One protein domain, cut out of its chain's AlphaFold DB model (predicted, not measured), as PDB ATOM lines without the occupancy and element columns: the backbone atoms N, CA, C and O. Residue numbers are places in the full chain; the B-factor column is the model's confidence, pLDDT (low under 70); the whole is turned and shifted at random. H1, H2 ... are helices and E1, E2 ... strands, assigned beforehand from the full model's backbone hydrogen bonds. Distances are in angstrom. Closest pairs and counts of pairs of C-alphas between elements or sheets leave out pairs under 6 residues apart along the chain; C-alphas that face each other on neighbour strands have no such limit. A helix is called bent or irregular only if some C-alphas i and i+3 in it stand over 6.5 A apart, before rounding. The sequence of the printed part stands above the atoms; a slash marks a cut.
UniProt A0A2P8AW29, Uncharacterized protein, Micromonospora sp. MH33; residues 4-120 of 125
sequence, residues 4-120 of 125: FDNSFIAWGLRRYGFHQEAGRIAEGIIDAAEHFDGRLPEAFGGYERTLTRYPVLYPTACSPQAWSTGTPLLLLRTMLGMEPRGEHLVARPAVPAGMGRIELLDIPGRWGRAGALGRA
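Overview. This is residues 4 to 120 of the 125 residues of an uncharacterized protein of Micromonospora sp. MH33 (UniProt A0A2P8AW29). Three helices stand together in an up-and-down bundle, H1, H2 and H3, their centres making a triangle; at one end of it lie two strand hairpins, the long E3-E4 beside the last turns of H3 and the small E1-E2 following on from H3. At the other end a long stretch with no named element, residues 37 to 67, reaches away from the bundle, and its residues 48 to 53 stick out free. The printed part has 117 residues, with three named helices and then four named strands in the order H1 H2 H3 E1 E2 E3 E4; the two sheets, E1 - E2 and E3 - E4, are antiparallel, and the class is mixed, helices and strands. The whole is compact, with a radius of gyration of the C-alphas of 15.2 A, and its outline is elongated, 46 by 27 by 24 A.

Arrangement. E3, residues 101 to 109, and E4, residues 112 to 119, form an antiparallel hairpin at 165 degrees; N 104 and O 116 are 2.8 A apart and N 114 and O 107 3.0 A, both within hydrogen-bond range. E3 bends by 56 degrees at residue 106. The closest C-alphas of E4 and H3, residues 68 to 80, are those of Gly 118 and Leu 80, 5.9 A apart. H3 touches H1, residues 4 to 15, closest at the C-alphas of Ser 68 and Phe 4, 4.8 A; they run the same way at a shallow tilt of 18 degrees. H2, residues 19 to 36, touches H1, closest at the C-alphas of Ala 22 and Ala 10, 4.2 A, and this helical hairpin runs opposite ways at a shallow tilt of 23 degrees. H2 and H3, also a helical hairpin, touch at a steep tilt of 38 degrees, opposite ways, with the C-alphas of Ala 26 and Leu 75 closest, 5.6 A. E1, residues 83 to 85, and E2, residues 88 to 90, form an antiparallel hairpin at 144 degrees, with N 85 and O 88 2.8 A apart, within hydrogen-bond range. The closest C-alphas of E2 and E4 are those of Leu 89 and Ala 114, 7.1 A. H1 and H2 are apart from the four strands. Every O i to N i+4 pair is within hydrogen-bond range in H1; in H2 11 of 14 are, and in H3 7 of 9.

Along the chain. E3 is 22.9 A long from first to last C-alpha and E4 23.9 A, ending at C-alpha 119 (139.856, 67.786, 138.038). H1 begins at C-alpha 4 (147.291, 87.813, 125.794) and is 17.2 A long; H2 is 26.1 A and H3 19.6 A. H3 is irregular, with C-alphas 69 and 72 7.0 A apart. E1 and E2 have three residues each.

Size, cuts and confidence. The two C-alphas farthest apart are those of Leu 51 and Glu 87, 48.5 A. The printed part has no cut. The link from H2 to H3, 31 residues, is long. Mean pLDDT of the printed part is 92.3, and no printed residue is under 70.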
ATOM      1  N   PHE A   4     146.774  87.014 124.686       95.19
ATOM      2  CA  PHE A   4     147.291  87.813 125.794       95.19
ATOM      3  C   PHE A   4     146.166  88.501 126.582       95.19
ATOM      4  O   PHE A   4     146.004  88.229 127.772       95.19
ATOM      5  N   ASP A   5     145.325  89.298 125.920       96.00
ATOM      6  CA  ASP A   5     144.216  90.002 126.577       96.00
ATOM      7  C   ASP A   5     143.205  89.033 127.197       96.00
ATOM      8  O   ASP A   5     142.740  89.230 128.321       96.00
ATOM      9  N   ASN A   6     142.898  87.938 126.496       96.94
ATOM     10  CA  ASN A   6     141.959  86.928 126.987       96.94
ATOM     11  C   ASN A   6     142.459  86.255 128.271       96.94
ATOM     12  O   ASN A   6     141.655  85.938 129.149       96.94
ATOM     13  N   SER A   7     143.775  86.096 128.428       97.56
ATOM     14  CA  SER A   7     144.362  85.568 129.660       97.56
ATOM     15  C   SER A   7     144.151  86.502 130.861       97.56
ATOM     16  O   SER A   7     143.831  86.029 131.954       97.56
ATOM     17  N   PHE A   8     144.224  87.823 130.658       97.62
ATOM     18  CA  PHE A   8     143.916  88.808 131.698       97.62
ATOM     19  C   PHE A   8     142.425  88.882 132.004       97.62
ATOM     20  O   PHE A   8     142.054  88.961 133.175       97.62
ATOM     21  N   ILE A   9     141.570  88.813 130.981       98.31
ATOM     22  CA  ILE A   9     140.114  88.783 131.158       98.31
ATOM     23  C   ILE A   9     139.714  87.558 131.988       98.31
ATOM     24  O   ILE A   9     139.018  87.700 132.994       98.31
ATOM     25  N   ALA A  10     140.204  86.367 131.628       98.50
ATOM     26  CA  ALA A  10     139.946  85.136 132.370       98.50
ATOM     27  C   ALA A  10     140.453  85.227 133.818       98.50
ATOM     28  O   ALA A  10     139.738  84.867 134.757       98.50
ATOM     29  N   TRP A  11     141.660  85.760 134.024       98.25
ATOM     30  CA  TRP A  11     142.210  85.960 135.363       98.25
ATOM     31  C   TRP A  11     141.384  86.954 136.195       98.25
ATOM     32  O   TRP A  11     141.125  86.709 137.375       98.25
ATOM     33  N   GLY A  12     140.910  88.042 135.585       98.31
ATOM     34  CA  GLY A  12     139.994  88.996 136.206       98.31
ATOM     35  C   GLY A  12     138.697  88.322 136.647       98.31
ATOM     36  O   GLY A  12     138.384  88.322 137.837       98.31
ATOM     37  N   LEU A  13     137.992  87.667 135.721       98.44
ATOM     38  CA  LEU A  13     136.764  86.907 135.994       98.44
ATOM     39  C   LEU A  13     136.944  85.936 137.164       98.44
ATOM     40  O   LEU A  13     136.149  85.917 138.106       98.44
ATOM     41  N   ARG A  14     138.055  85.196 137.164       97.44
ATOM     42  CA  ARG A  14     138.409  84.268 138.237       97.44
ATOM     43  C   ARG A  14     138.506  84.950 139.600       97.44
ATOM     44  O   ARG A  14     137.991  84.399 140.573       97.44
ATOM     45  N   ARG A  15     139.129  86.130 139.683       95.94
ATOM     46  CA  ARG A  15     139.243  86.914 140.927       95.94
ATOM     47  C   ARG A  15     137.902  87.459 141.412       95.94
ATOM     48  O   ARG A  15     137.721  87.586 142.618       95.94
ATOM     49  N   TYR A  16     136.974  87.729 140.498       97.38
ATOM     50  CA  TYR A  16     135.618  88.182 140.814       97.38
ATOM     51  C   TYR A  16     134.625  87.043 141.107       97.38
ATOM     52  O   TYR A  16     133.469  87.316 141.406       97.38
ATOM     53  N   GLY A  17     135.052  85.776 141.064       96.50
ATOM     54  CA  GLY A  17     134.187  84.625 141.364       96.50
ATOM     55  C   GLY A  17     133.542  83.961 140.142       96.50
ATOM     56  O   GLY A  17     132.924  82.909 140.282       96.50
ATOM     57  N   PHE A  18     133.752  84.498 138.938       97.62
ATOM     58  CA  PHE A  18     133.217  83.984 137.670       97.62
ATOM     59  C   PHE A  18     134.080  82.840 137.127       97.62
ATOM     60  O   PHE A  18     134.863  82.979 136.185       97.62
ATOM     61  N   HIS A  19     134.043  81.710 137.829       95.38
ATOM     62  CA  HIS A  19     134.936  80.580 137.582       95.38
ATOM     63  C   HIS A  19     134.603  79.825 136.294       95.38
ATOM     64  O   HIS A  19     135.518  79.388 135.598       95.38
ATOM     65  N   GLN A  20     133.316  79.685 135.972       94.00
ATOM     66  CA  GLN A  20     132.865  78.970 134.777       94.00
ATOM     67  C   GLN A  20     133.203  79.762 133.509       94.00
ATOM     68  O   GLN A  20     133.706  79.206 132.538       94.00
ATOM     69  N   GLU A  21     133.003  81.076 133.544       97.00
ATOM     70  CA  GLU A  21     133.293  81.997 132.450       97.00
ATOM     71  C   GLU A  21     134.798  82.089 132.192       97.00
ATOM     72  O   GLU A  21     135.239  81.971 131.048       97.00
ATOM     73  N   ALA A  22     135.598  82.227 133.257       97.81
ATOM     74  CA  ALA A  22     137.055  82.171 133.158       97.81
ATOM     75  C   ALA A  22     137.525  80.841 132.547       97.81
ATOM     76  O   ALA A  22     138.408  80.825 131.690       97.81
ATOM     77  N   GLY A  23     136.901  79.737 132.965       95.75
ATOM     78  CA  GLY A  23     137.161  78.407 132.437       95.75
ATOM     79  C   GLY A  23     136.859  78.280 130.944       95.75
ATOM     80  O   GLY A  23     137.698  77.786 130.197       95.75
ATOM     81  N   ARG A  24     135.712  78.795 130.490       94.88
ATOM     82  CA  ARG A  24     135.312  78.783 129.074       94.88
ATOM     83  C   ARG A  24     136.308  79.530 128.185       94.88
ATOM     84  O   ARG A  24     136.624  79.064 127.094       94.88
ATOM     85  N   ILE A  25     136.812  80.679 128.644       96.56
ATOM     86  CA  ILE A  25     137.850  81.425 127.914       96.56
ATOM     87  C   ILE A  25     139.149  80.617 127.868       96.56
ATOM     88  O   ILE A  25     139.763  80.513 126.808       96.56
ATOM     89  N   ALA A  26     139.560  80.034 128.999       96.44
ATOM     90  CA  ALA A  26     140.779  79.236 129.071       96.44
ATOM     91  C   ALA A  26     140.739  78.045 128.103       96.44
ATOM     92  O   ALA A  26     141.671  77.866 127.325       96.44
ATOM     93  N   GLU A  27     139.641  77.290 128.114       94.81
ATOM     94  CA  GLU A  27     139.394  76.168 127.207       94.81
ATOM     95  C   GLU A  27     139.428  76.614 125.744       94.81
ATOM     96  O   GLU A  27     140.219  76.092 124.969       94.81
ATOM     97  N   GLY A  28     138.695  77.670 125.381       93.94
ATOM     98  CA  GLY A  28     138.683  78.162 124.002       93.94
ATOM     99  C   GLY A  28     140.055  78.601 123.470       93.94
ATOM    100  O   GLY A  28     140.351  78.381 122.296       93.94
ATOM    101  N   ILE A  29     140.903  79.210 124.307       95.06
ATOM    102  CA  ILE A  29     142.259  79.620 123.908       95.06
ATOM    103  C   ILE A  29     143.217  78.425 123.832       95.06
ATOM    104  O   ILE A  29     144.055  78.386 122.931       95.06
ATOM    105  N   ILE A  30     143.105  77.457 124.746       93.38
ATOM    106  CA  ILE A  30     143.925  76.239 124.721       93.38
ATOM    107  C   ILE A  30     143.564  75.382 123.499       93.38
ATOM    108  O   ILE A  30     144.469  75.011 122.756       93.38
ATOM    109  N   ASP A  31     142.272  75.186 123.214       92.38
ATOM    110  CA  ASP A  31     141.790  74.513 121.997       92.38
ATOM    111  C   ASP A  31     142.315  75.209 120.729       92.38
ATOM    112  O   ASP A  31     142.715  74.578 119.749       92.38
ATOM    113  N   ALA A  32     142.329  76.548 120.722       92.19
ATOM    114  CA  ALA A  32     142.859  77.296 119.590       92.19
ATOM    115  C   ALA A  32     144.355  77.021 119.388       92.19
ATOM    116  O   ALA A  32     144.781  76.896 118.244       92.19
ATOM    117  N   ALA A  33     145.142  76.880 120.463       91.50
ATOM    118  CA  ALA A  33     146.584  76.640 120.389       91.50
ATOM    119  C   ALA A  33     146.951  75.355 119.624       91.50
ATOM    120  O   ALA A  33     148.007  75.323 118.990       91.50
ATOM    121  N   GLU A  34     146.081  74.340 119.617       90.62
ATOM    122  CA  GLU A  34     146.266  73.109 118.828       90.62
ATOM    123  C   GLU A  34     146.357  73.383 117.319       90.62
ATOM    124  O   GLU A  34     147.040  72.667 116.594       90.62
ATOM    125  N   HIS A  35     145.740  74.469 116.846       90.81
ATOM    126  CA  HIS A  35     145.762  74.888 115.442       90.81
ATOM    127  C   HIS A  35     146.999  75.727 115.082       90.81
ATOM    128  O   HIS A  35     147.161  76.129 113.932       90.81
ATOM    129  N   PHE A  36     147.851  76.019 116.067       89.25
ATOM    130  CA  PHE A  36     149.048  76.847 115.931       89.25
ATOM    131  C   PHE A  36     150.309  76.122 116.419       89.25
ATOM    132  O   PHE A  36     151.257  76.779 116.843       89.25
ATOM    133  N   ASP A  37     150.321  74.787 116.441       89.12
ATOM    134  CA  ASP A  37     151.436  73.978 116.965       89.12
ATOM    135  C   ASP A  37     151.844  74.371 118.402       89.12
ATOM    136  O   ASP A  37     153.023  74.389 118.766       89.12
ATOM    137  N   GLY A  38     150.871  74.784 119.225       86.69
ATOM    138  CA  GLY A  38     151.096  75.296 120.582       86.69
ATOM    139  C   GLY A  38     151.684  76.714 120.649       86.69
ATOM    140  O   GLY A  38     151.931  77.233 121.739       86.69
ATOM    141  N   ARG A  39     151.902  77.373 119.507       88.19
ATOM    142  CA  ARG A  39     152.546  78.686 119.371       88.19
ATOM    143  C   ARG A  39     151.518  79.764 119.047       88.19
ATOM    144  O   ARG A  39     151.410  80.232 117.918       88.19
ATOM    145  N   LEU A  40     150.771  80.168 120.071       89.44
ATOM    146  CA  LEU A  40     149.705  81.165 119.953       89.44
ATOM    147  C   LEU A  40     150.173  82.453 119.231       89.44
ATOM    148  O   LEU A  40     151.200  83.031 119.614       89.44
ATOM    149  N   PRO A  41     149.423  82.932 118.219       90.25
ATOM    150  CA  PRO A  41     149.761  84.152 117.498       90.25
ATOM    151  C   PRO A  41     149.404  85.392 118.329       90.25
ATOM    152  O   PRO A  41     148.823  85.309 119.416       90.25
ATOM    153  N   GLU A  42     149.708  86.565 117.787       90.50
ATOM    154  CA  GLU A  42     149.164  87.829 118.272       90.50
ATOM    155  C   GLU A  42     147.637  87.811 118.222       90.50
ATOM    156  O   GLU A  42     146.978  87.969 119.236       90.50
ATOM    157  N   ALA A  43     147.042  87.538 117.064       90.31
ATOM    158  CA  ALA A  43     145.595  87.504 116.947       90.31
ATOM    159  C   ALA A  43     145.120  86.485 115.915       90.31
ATOM    160  O   ALA A  43     145.796  86.188 114.932       90.31
ATOM    161  N   PHE A  44     143.909  85.989 116.134       91.44
ATOM    162  CA  PHE A  44     143.151  85.183 115.180       91.44
ATOM    163  C   PHE A  44     141.663  85.567 115.216       91.44
ATOM    164  O   PHE A  44     141.193  86.222 116.151       91.44
ATOM    165  N   GLY A  45     140.907  85.198 114.189       90.88
ATOM    166  CA  GLY A  45     139.476  85.462 114.070       90.88
ATOM    167  C   GLY A  45     138.668  84.719 115.135       90.88
ATOM    168  O   GLY A  45     138.834  83.520 115.324       90.88
ATOM    169  N   GLY A  46     137.780  85.437 115.823       86.19
ATOM    170  CA  GLY A  46     136.898  84.895 116.865       86.19
ATOM    171  C   GLY A  46     135.522  84.501 116.345       86.19
ATOM    172  O   GLY A  46     134.528  84.892 116.946       86.19
ATOM    173  N   TYR A  47     135.459  83.828 115.198       88.69
ATOM    174  CA  TYR A  47     134.191  83.402 114.608       88.69
ATOM    175  C   TYR A  47     133.572  82.237 115.381       88.69
ATOM    176  O   TYR A  47     134.264  81.502 116.088       88.69
ATOM    177  N   GLU A  48     132.262  82.046 115.219       86.38
ATOM    178  CA  GLU A  48     131.604  80.843 115.718       86.38
ATOM    179  C   GLU A  48     132.220  79.585 115.093       86.38
ATOM    180  O   GLU A  48     132.505  79.541 113.894       86.38
ATOM    181  N   ARG A  49     132.368  78.526 115.898       85.25
ATOM    182  CA  ARG A  49     132.917  77.227 115.459       85.25
ATOM    183  C   ARG A  49     132.089  76.562 114.348       85.25
ATOM    184  O   ARG A  49     132.585  75.692 113.645       85.25
ATOM    185  N   THR A  50     130.824  76.949 114.194       89.00
ATOM    186  CA  THR A  50     129.928  76.507 113.112       89.00
ATOM    187  C   THR A  50     130.260  77.169 111.775       89.00
ATOM    188  O   THR A  50     129.996  76.587 110.724       89.00
ATOM    189  N   LEU A  51     130.845  78.371 111.805       87.31
ATOM    190  CA  LEU A  51     131.146  79.167 110.620       87.31
ATOM    191  C   LEU A  51     132.492  78.780 109.997       87.31
ATOM    192  O   LEU A  51     132.640  78.824 108.775       87.31
ATOM    193  N   THR A  52     133.476  78.390 110.814       84.44
ATOM    194  CA  THR A  52     134.818  78.017 110.346       84.44
ATOM    195  C   THR A  52     135.315  76.747 111.035       84.44
ATOM    196  O   THR A  52     135.099  76.544 112.224       84.44
ATOM    197  N   ARG A  53     136.022  75.883 110.292       80.19
ATOM    198  CA  ARG A  53     136.589  74.629 110.833       80.19
ATOM    199  C   ARG A  53     137.806  74.831 111.741       80.19
ATOM    200  O   ARG A  53     138.171  73.910 112.456       80.19
ATOM    201  N   TYR A  54     138.441  75.995 111.672       83.62
ATOM    202  CA  TYR A  54     139.649  76.347 112.417       83.62
ATOM    203  C   TYR A  54     139.661  77.855 112.722       83.62
ATOM    204  O   TYR A  54     138.926  78.615 112.068       83.62
ATOM    205  N   PRO A  55     140.478  78.315 113.691       84.00
ATOM    206  CA  PRO A  55     140.678  79.735 113.956       84.00
ATOM    207  C   PRO A  55     141.217  80.450 112.716       84.00
ATOM    208  O   PRO A  55     142.293  80.129 112.214       84.00
ATOM    209  N   VAL A  56     140.470  81.426 112.199       85.44
ATOM    210  CA  VAL A  56     140.882  82.160 110.993       85.44
ATOM    211  C   VAL A  56     142.141  82.964 111.296       85.44
ATOM    212  O   VAL A  56     142.149  83.781 112.214       85.44
ATOM    213  N   LEU A  57     143.205  82.759 110.525       83.38
ATOM    214  CA  LEU A  57     144.440  83.518 110.692       83.38
ATOM    215  C   LEU A  57     144.202  85.000 110.401       83.38
ATOM    216  O   LEU A  57     143.568  85.351 109.406       83.38
ATOM    217  N   TYR A  58     144.746  85.870 111.249       80.69
ATOM    218  CA  TYR A  58     144.875  87.281 110.914       80.69
ATOM    219  C   TYR A  58     146.169  87.453 110.097       80.69
ATOM    220  O   TYR A  58     147.240  87.197 110.645       80.69
ATOM    221  N   PRO A  59     146.112  87.836 108.804       76.38
ATOM    222  CA  PRO A  59     147.267  87.752 107.897       76.38
ATOM    223  C   PRO A  59     148.502  88.541 108.340       76.38
ATOM    224  O   PRO A  59     149.619  88.195 107.970       76.38
ATOM    225  N   THR A  60     148.304  89.599 109.124       78.88
ATOM    226  CA  THR A  60     149.366  90.477 109.630       78.88
ATOM    227  C   THR A  60     149.705  90.222 111.098       78.88
ATOM    228  O   THR A  60     150.472  90.987 111.673       78.88
ATOM    229  N   ALA A  61     149.149  89.177 111.721       76.94
ATOM    230  CA  ALA A  61     149.515  88.808 113.083       76.94
ATOM    231  C   ALA A  61     150.979  88.374 113.147       76.94
ATOM    232  O   ALA A  61     151.431  87.538 112.359       76.94
ATOM    233  N   CYS A  62     151.694  88.853 114.161       71.94
ATOM    234  CA  CYS A  62     152.955  88.233 114.529       71.94
ATOM    235  C   CYS A  62     152.684  86.796 115.021       71.94
ATOM    236  O   CYS A  62     151.810  86.578 115.864       71.94
ATOM    237  N   SER A  63     153.397  85.801 114.485       77.00
ATOM    238  CA  SER A  63     153.221  84.401 114.887       77.00
ATOM    239  C   SER A  63     154.557  83.645 114.919       77.00
ATOM    240  O   SER A  63     155.191  83.495 113.870       77.00
ATOM    241  N   PRO A  64     154.999  83.164 116.100       72.31
ATOM    242  CA  PRO A  64     154.429  83.437 117.427       72.31
ATOM    243  C   PRO A  64     154.641  84.891 117.859       72.31
ATOM    244  O   PRO A  64     155.598  85.535 117.431       72.31
ATOM    245  N   GLN A  65     153.813  85.377 118.783       83.75
ATOM    246  CA  GLN A  65     153.989  86.703 119.380       83.75
ATOM    247  C   GLN A  65     154.490  86.600 120.826       83.75
ATOM    248  O   GLN A  65     154.021  85.783 121.621       83.75
ATOM    249  N   ALA A  66     155.477  87.435 121.164       81.50
ATOM    250  CA  ALA A  66     156.226  87.335 122.414       81.50
ATOM    251  C   ALA A  66     155.349  87.447 123.675       81.50
ATOM    252  O   ALA A  66     155.560  86.696 124.625       81.50
ATOM    253  N   TRP A  67     154.347  88.330 123.686       82.81
ATOM    254  CA  TRP A  67     153.420  88.500 124.811       82.81
ATOM    255  C   TRP A  67     152.426  87.339 124.928       82.81
ATOM    256  O   TRP A  67     152.148  86.883 126.038       82.81
ATOM    257  N   SER A  68     151.961  86.783 123.805       87.38
ATOM    258  CA  SER A  68     151.069  85.618 123.776       87.38
ATOM    259  C   SER A  68     151.697  84.382 124.440       87.38
ATOM    260  O   SER A  68     150.953  83.565 124.982       87.38
ATOM    261  N   THR A  69     153.032  84.285 124.515       87.31
ATOM    262  CA  THR A  69     153.767  83.211 125.221       87.31
ATOM    263  C   THR A  69     153.378  83.071 126.699       87.31
ATOM    264  O   THR A  69     153.396  81.968 127.239       87.31
ATOM    265  N   GLY A  70     152.998  84.164 127.372       91.81
ATOM    266  CA  GLY A  70     152.577  84.120 128.779       91.81
ATOM    267  C   GLY A  70     151.174  83.539 128.995       91.81
ATOM    268  O   GLY A  70     150.836  83.134 130.110       91.81
ATOM    269  N   THR A  71     150.366  83.469 127.933       95.69
ATOM    270  CA  THR A  71     148.946  83.097 127.996       95.69
ATOM    271  C   THR A  71     148.718  81.728 128.639       95.69
ATOM    272  O   THR A  71     147.962  81.669 129.612       95.69
ATOM    273  N   PRO A  72     149.371  80.629 128.201       93.81
ATOM    274  CA  PRO A  72     149.090  79.305 128.760       93.81
ATOM    275  C   PRO A  72     149.394  79.227 130.260       93.81
ATOM    276  O   PRO A  72     148.642  78.618 131.017       93.81
ATOM    277  N   LEU A  73     150.452  79.907 130.719       94.44
ATOM    278  CA  LEU A  73     150.841  79.924 132.130       94.44
ATOM    279  C   LEU A  73     149.813  80.656 133.002       94.44
ATOM    280  O   LEU A  73     149.456  80.171 134.080       94.44
ATOM    281  N   LEU A  74     149.299  81.802 132.541       96.88
ATOM    282  CA  LEU A  74     148.274  82.537 133.283       96.88
ATOM    283  C   LEU A  74     146.930  81.793 133.277       96.88
ATOM    284  O   LEU A  74     146.247  81.768 134.303       96.88
ATOM    285  N   LEU A  75     146.571  81.129 132.175       97.12
ATOM    286  CA  LEU A  75     145.374  80.285 132.108       97.12
ATOM    287  C   LEU A  75     145.478  79.069 133.041       97.12
ATOM    288  O   LEU A  75     144.535  78.798 133.783       97.12
ATOM    289  N   LEU A  76     146.636  78.400 133.110       96.12
ATOM    290  CA  LEU A  76     146.891  77.327 134.084       96.12
ATOM    291  C   LEU A  76     146.721  77.815 135.526       96.12
ATOM    292  O   LEU A  76     146.002  77.196 136.314       96.12
ATOM    293  N   ARG A  77     147.318  78.965 135.872       96.31
ATOM    294  CA  ARG A  77     147.118  79.601 137.186       96.31
ATOM    295  C   ARG A  77     145.648  79.900 137.462       96.31
ATOM    296  O   ARG A  77     145.188  79.694 138.587       96.31
ATOM    297  N   THR A  78     144.930  80.376 136.453       97.50
ATOM    298  CA  THR A  78     143.515  80.743 136.537       97.50
ATOM    299  C   THR A  78     142.648  79.522 136.840       97.50
ATOM    300  O   THR A  78     141.899  79.545 137.818       97.50
ATOM    301  N   MET A  79     142.814  78.434 136.081       97.12
ATOM    302  CA  MET A  79     142.048  77.193 136.248       97.12
ATOM    303  C   MET A  79     142.377  76.457 137.547       97.12
ATOM    304  O   MET A  79     141.480  75.965 138.225       97.12
ATOM    305  N   LEU A  80     143.650  76.404 137.949       97.38
ATOM    306  CA  LEU A  80     144.049  75.799 139.228       97.38
ATOM    307  C   LEU A  80     143.744  76.709 140.429       97.38
ATOM    308  O   LEU A  80     143.784  76.270 141.582       97.38
ATOM    309  N   GLY A  81     143.415  77.980 140.180       96.56
ATOM    310  CA  GLY A  81     143.103  78.943 141.226       96.56
ATOM    311  C   GLY A  81     144.266  79.174 142.179       96.56
ATOM    312  O   GLY A  81     144.036  79.241 143.385       96.56
ATOM    313  N   MET A  82     145.490  79.219 141.648       96.69
ATOM    314  CA  MET A  82     146.705  79.312 142.452       96.69
ATOM    315  C   MET A  82     146.948  80.745 142.929       96.69
ATOM    316  O   MET A  82     147.100  81.669 142.121       96.69
ATOM    317  N   GLU A  83     147.045  80.914 144.245       95.62
ATOM    318  CA  GLU A  83     147.369  82.182 144.888       95.62
ATOM    319  C   GLU A  83     148.426  81.995 145.989       95.62
ATOM    320  O   GLU A  83     148.192  81.259 146.954       95.62
ATOM    321  N   PRO A  84     149.576  82.686 145.889       95.38
ATOM    322  CA  PRO A  84     150.521  82.823 146.991       95.38
ATOM    323  C   PRO A  84     149.869  83.507 148.200       95.38
ATOM    324  O   PRO A  84     149.294  84.591 148.078       95.38
ATOM    325  N   ARG A  85     149.971  82.900 149.384       95.31
ATOM    326  CA  ARG A  85     149.475  83.438 150.658       95.31
ATOM    327  C   ARG A  85     150.544  83.258 151.733       95.31
ATOM    328  O   ARG A  85     150.618  82.213 152.371       95.31
ATOM    329  N   GLY A  86     151.376  84.285 151.917       95.19
ATOM    330  CA  GLY A  86     152.543  84.208 152.800       95.19
ATOM    331  C   GLY A  86     153.486  83.087 152.356       95.19
ATOM    332  O   GLY A  86     153.879  83.037 151.189       95.19
ATOM    333  N   GLU A  87     153.763  82.161 153.269       96.62
ATOM    334  CA  GLU A  87     154.622  80.989 153.055       96.62
ATOM    335  C   GLU A  87     153.878  79.787 152.443       96.62
ATOM    336  O   GLU A  87     154.412  78.684 152.407       96.62
ATOM    337  N   HIS A  88     152.642  79.967 151.957       96.25
ATOM    338  CA  HIS A  88     151.821  78.895 151.387       96.25
ATOM    339  C   HIS A  88     151.386  79.186 149.949       96.25
ATOM    340  O   HIS A  88     151.103  80.329 149.581       96.25
ATOM    341  N   LEU A  89     151.248  78.126 149.149       97.50
ATOM    342  CA  LEU A  89     150.525  78.155 147.880       97.50
ATOM    343  C   LEU A  89     149.117  77.602 148.092       97.50
ATOM    344  O   LEU A  89     148.948  76.417 148.370       97.50
ATOM    345  N   VAL A  90     148.102  78.450 147.951       96.75
ATOM    346  CA  VAL A  90     146.703  78.013 148.004       96.75
ATOM    347  C   VAL A  90     146.237  77.710 146.588       96.75
ATOM    348  O   VAL A  90     146.359  78.559 145.709       96.75
ATOM    349  N   ALA A  91     145.660  76.529 146.377       96.31
ATOM    350  CA  ALA A  91     144.996  76.157 145.133       96.31
ATOM    351  C   ALA A  91     143.496  75.964 145.383       96.31
ATOM    352  O   ALA A  91     143.090  75.359 146.375       96.31
ATOM    353  N   ARG A  92     142.664  76.488 144.480       95.94
ATOM    354  CA  ARG A  92     141.201  76.313 144.500       95.94
ATOM    355  C   ARG A  92     140.727  75.954 143.093       95.94
ATOM    356  O   ARG A  92     140.178  76.820 142.420       95.94
ATOM    357  N   PRO A  93     140.980  74.734 142.613       95.94
ATOM    358  CA  PRO A  93     140.789  74.414 141.207       95.94
ATOM    359  C   PRO A  93     139.335  74.571 140.751       95.94
ATOM    360  O   PRO A  93     138.408  74.160 141.442       95.94
ATOM    361  N   ALA A  94     139.164  75.136 139.563       95.50
ATOM    362  CA  ALA A  94     137.928  75.192 138.796       95.50
ATOM    363  C   ALA A  94     138.283  74.868 137.338       95.50
ATOM    364  O   ALA A  94     138.465  75.757 136.509       95.50
ATOM    365  N   VAL A  95     138.489  73.577 137.070       95.38
ATOM    366  CA  VAL A  95     138.912  73.083 135.754       95.38
ATOM    367  C   VAL A  95     137.681  72.936 134.849       95.38
ATOM    368  O   VAL A  95     136.699  72.335 135.297       95.38
ATOM    369  N   PRO A  96     137.712  73.460 133.608       93.38
ATOM    370  CA  PRO A  96     136.625  73.303 132.638       93.38
ATOM    371  C   PRO A  96     136.309  71.839 132.343       93.38
ATOM    372  O   PRO A  96     137.197  70.985 132.393       93.38
ATOM    373  N   ALA A  97     135.050  71.553 132.008       89.69
ATOM    374  CA  ALA A  97     134.559  70.192 131.816       89.69
ATOM    375  C   ALA A  97     135.348  69.402 130.750       89.69
ATOM    376  O   ALA A  97     135.603  68.214 130.956       89.69
ATOM    377  N   GLY A  98     135.780  70.043 129.656       87.75
ATOM    378  CA  GLY A  98     136.508  69.381 128.570       87.75
ATOM    379  C   GLY A  98     137.991  69.115 128.843       87.75
ATOM    380  O   GLY A  98     138.614  68.377 128.089       87.75
ATOM    381  N   MET A  99     138.565  69.630 129.938       88.44
ATOM    382  CA  MET A  99     140.015  69.558 130.195       88.44
ATOM    383  C   MET A  99     140.464  68.403 131.105       88.44
ATOM    384  O   MET A  99     141.655  68.238 131.369       88.44
ATOM    385  N   GLY A 100     139.535  67.584 131.607       90.69
ATOM    386  CA  GLY A 100     139.866  66.375 132.365       90.69
ATOM    387  C   GLY A 100     140.604  66.653 133.683       90.69
ATOM    388  O   GLY A 100     139.999  67.093 134.655       90.69
ATOM    389  N   ARG A 101     141.899  66.335 133.773       93.94
ATOM    390  CA  ARG A 101     142.715  66.507 134.989       93.94
ATOM    391  C   ARG A 101     143.946  67.342 134.668       93.94
ATOM    392  O   ARG A 101     144.682  67.010 133.749       93.94
ATOM    393  N   ILE A 102     144.194  68.367 135.478       95.06
ATOM    394  CA  ILE A 102     145.381  69.216 135.384       95.06
ATOM    395  C   ILE A 102     146.197  69.049 136.659       95.06
ATOM    396  O   ILE A 102     145.684  69.227 137.764       95.06
ATOM    397  N   GLU A 103     147.477  68.741 136.491       95.94
ATOM    398  CA  GLU A 103     148.450  68.642 137.571       95.94
ATOM    399  C   GLU A 103     149.657  69.492 137.245       95.94
ATOM    400  O   GLU A 103     150.331  69.277 136.242       95.94
ATOM    401  N   LEU A 104     149.940  70.438 138.129       96.31
ATOM    402  CA  LEU A 104     151.193  71.156 138.131       96.31
ATOM    403  C   LEU A 104     151.968  70.732 139.370       96.31
ATOM    404  O   LEU A 104     151.581  71.037 140.497       96.31
ATOM    405  N   LEU A 105     153.030  69.970 139.153       96.38
ATOM    406  CA  LEU A 105     153.893  69.476 140.215       96.38
ATOM    407  C   LEU A 105     155.029  70.463 140.456       96.38
ATOM    408  O   LEU A 105     155.353  71.278 139.592       96.38
ATOM    409  N   ASP A 106     155.677  70.329 141.611       96.56
ATOM    410  CA  ASP A 106     157.022  70.871 141.793       96.56
ATOM    411  C   ASP A 106     157.147  72.400 141.654       96.56
ATOM    412  O   ASP A 106     158.212  72.929 141.327       96.56
ATOM    413  N   ILE A 107     156.068  73.124 141.952       96.56
ATOM    414  CA  ILE A 107     155.977  74.579 141.844       96.56
ATOM    415  C   ILE A 107     156.875  75.211 142.913       96.56
ATOM    416  O   ILE A 107     156.564  75.085 144.106       96.56
ATOM    417  N   PRO A 108     157.953  75.917 142.530       96.88
ATOM    418  CA  PRO A 108     158.833  76.563 143.488       96.88
ATOM    419  C   PRO A 108     158.198  77.841 144.047       96.88
ATOM    420  O   PRO A 108     157.488  78.565 143.347       96.88
ATOM    421  N   GLY A 109     158.497  78.156 145.303       95.75
ATOM    422  CA  GLY A 109     158.120  79.422 145.920       95.75
ATOM    423  C   GLY A 109     158.571  79.516 147.370       95.75
ATOM    424  O   GLY A 109     159.413  78.748 147.825       95.75
ATOM    425  N   ARG A 110     157.982  80.454 148.116       96.75
ATOM    426  CA  ARG A 110     158.264  80.644 149.555       96.75
ATOM    427  C   ARG A 110     157.912  79.397 150.384       96.75
ATOM    428  O   ARG A 110     158.581  79.073 151.348       96.75
ATOM    429  N   TRP A 111     156.942  78.625 149.899       95.94
ATOM    430  CA  TRP A 111     156.531  77.308 150.399       95.94
ATOM    431  C   TRP A 111     157.510  76.158 150.078       95.94
ATOM    432  O   TRP A 111     157.151  74.992 150.226       95.94
ATOM    433  N   GLY A 112     158.713  76.433 149.563       97.06
ATOM    434  CA  GLY A 112     159.611  75.404 149.038       97.06
ATOM    435  C   GLY A 112     159.126  74.883 147.683       97.06
ATOM    436  O   GLY A 112     159.211  75.601 146.686       97.06
ATOM    437  N   ARG A 113     158.619  73.645 147.633       97.19
ATOM    438  CA  ARG A 113     157.995  73.045 146.437       97.19
ATOM    439  C   ARG A 113     156.599  72.539 146.783       97.19
ATOM    440  O   ARG A 113     156.429  71.854 147.786       97.19
ATOM    441  N   ALA A 114     155.611  72.860 145.953       96.25
ATOM    442  CA  ALA A 114     154.231  72.414 146.133       96.25
ATOM    443  C   ALA A 114     153.624  71.933 144.813       96.25
ATOM    444  O   ALA A 114     154.059  72.331 143.736       96.25
ATOM    445  N   GLY A 115     152.598  71.090 144.900       95.94
ATOM    446  CA  GLY A 115     151.772  70.708 143.757       95.94
ATOM    447  C   GLY A 115     150.415  71.410 143.781       95.94
ATOM    448  O   GLY A 115     149.887  71.725 144.847       95.94
ATOM    449  N   ALA A 116     149.826  71.610 142.606       97.06
ATOM    450  CA  ALA A 116     148.439  72.013 142.431       97.06
ATOM    451  C   ALA A 116     147.749  71.035 141.472       97.06
ATOM    452  O   ALA A 116     148.202  70.814 140.352       97.06
ATOM    453  N   LEU A 117     146.644  70.447 141.924       96.56
ATOM    454  CA  LEU A 117     145.869  69.449 141.191       96.56
ATOM    455  C   LEU A 117     144.438  69.948 141.056       96.56
ATOM    456  O   LEU A 117     143.825  70.298 142.058       96.56
ATOM    457  N   GLY A 118     143.885  69.886 139.851       95.38
ATOM    458  CA  GLY A 118     142.471  70.090 139.578       95.38
ATOM    459  C   GLY A 118     141.904  68.972 138.717       95.38
ATOM    460  O   GLY A 118     142.585  68.425 137.853       95.38
ATOM    461  N   ARG A 119     140.634  68.639 138.937       93.75
ATOM    462  CA  ARG A 119     139.856  67.786 138.038       93.75
ATOM    463  C   ARG A 119     138.622  68.548 137.589       93.75
ATOM    464  O   ARG A 119     138.026  69.274 138.384       93.75
ATOM    465  N   ALA A 120     138.263  68.363 136.331       90.38
ATOM    466  CA  ALA A 120     136.998  68.763 135.767       90.38
ATOM    467  C   ALA A 120     135.888  68.128 136.600       90.38
ATOM    468  O   ALA A 120     135.872  66.913 136.825       90.38
TER     469      ALA A 120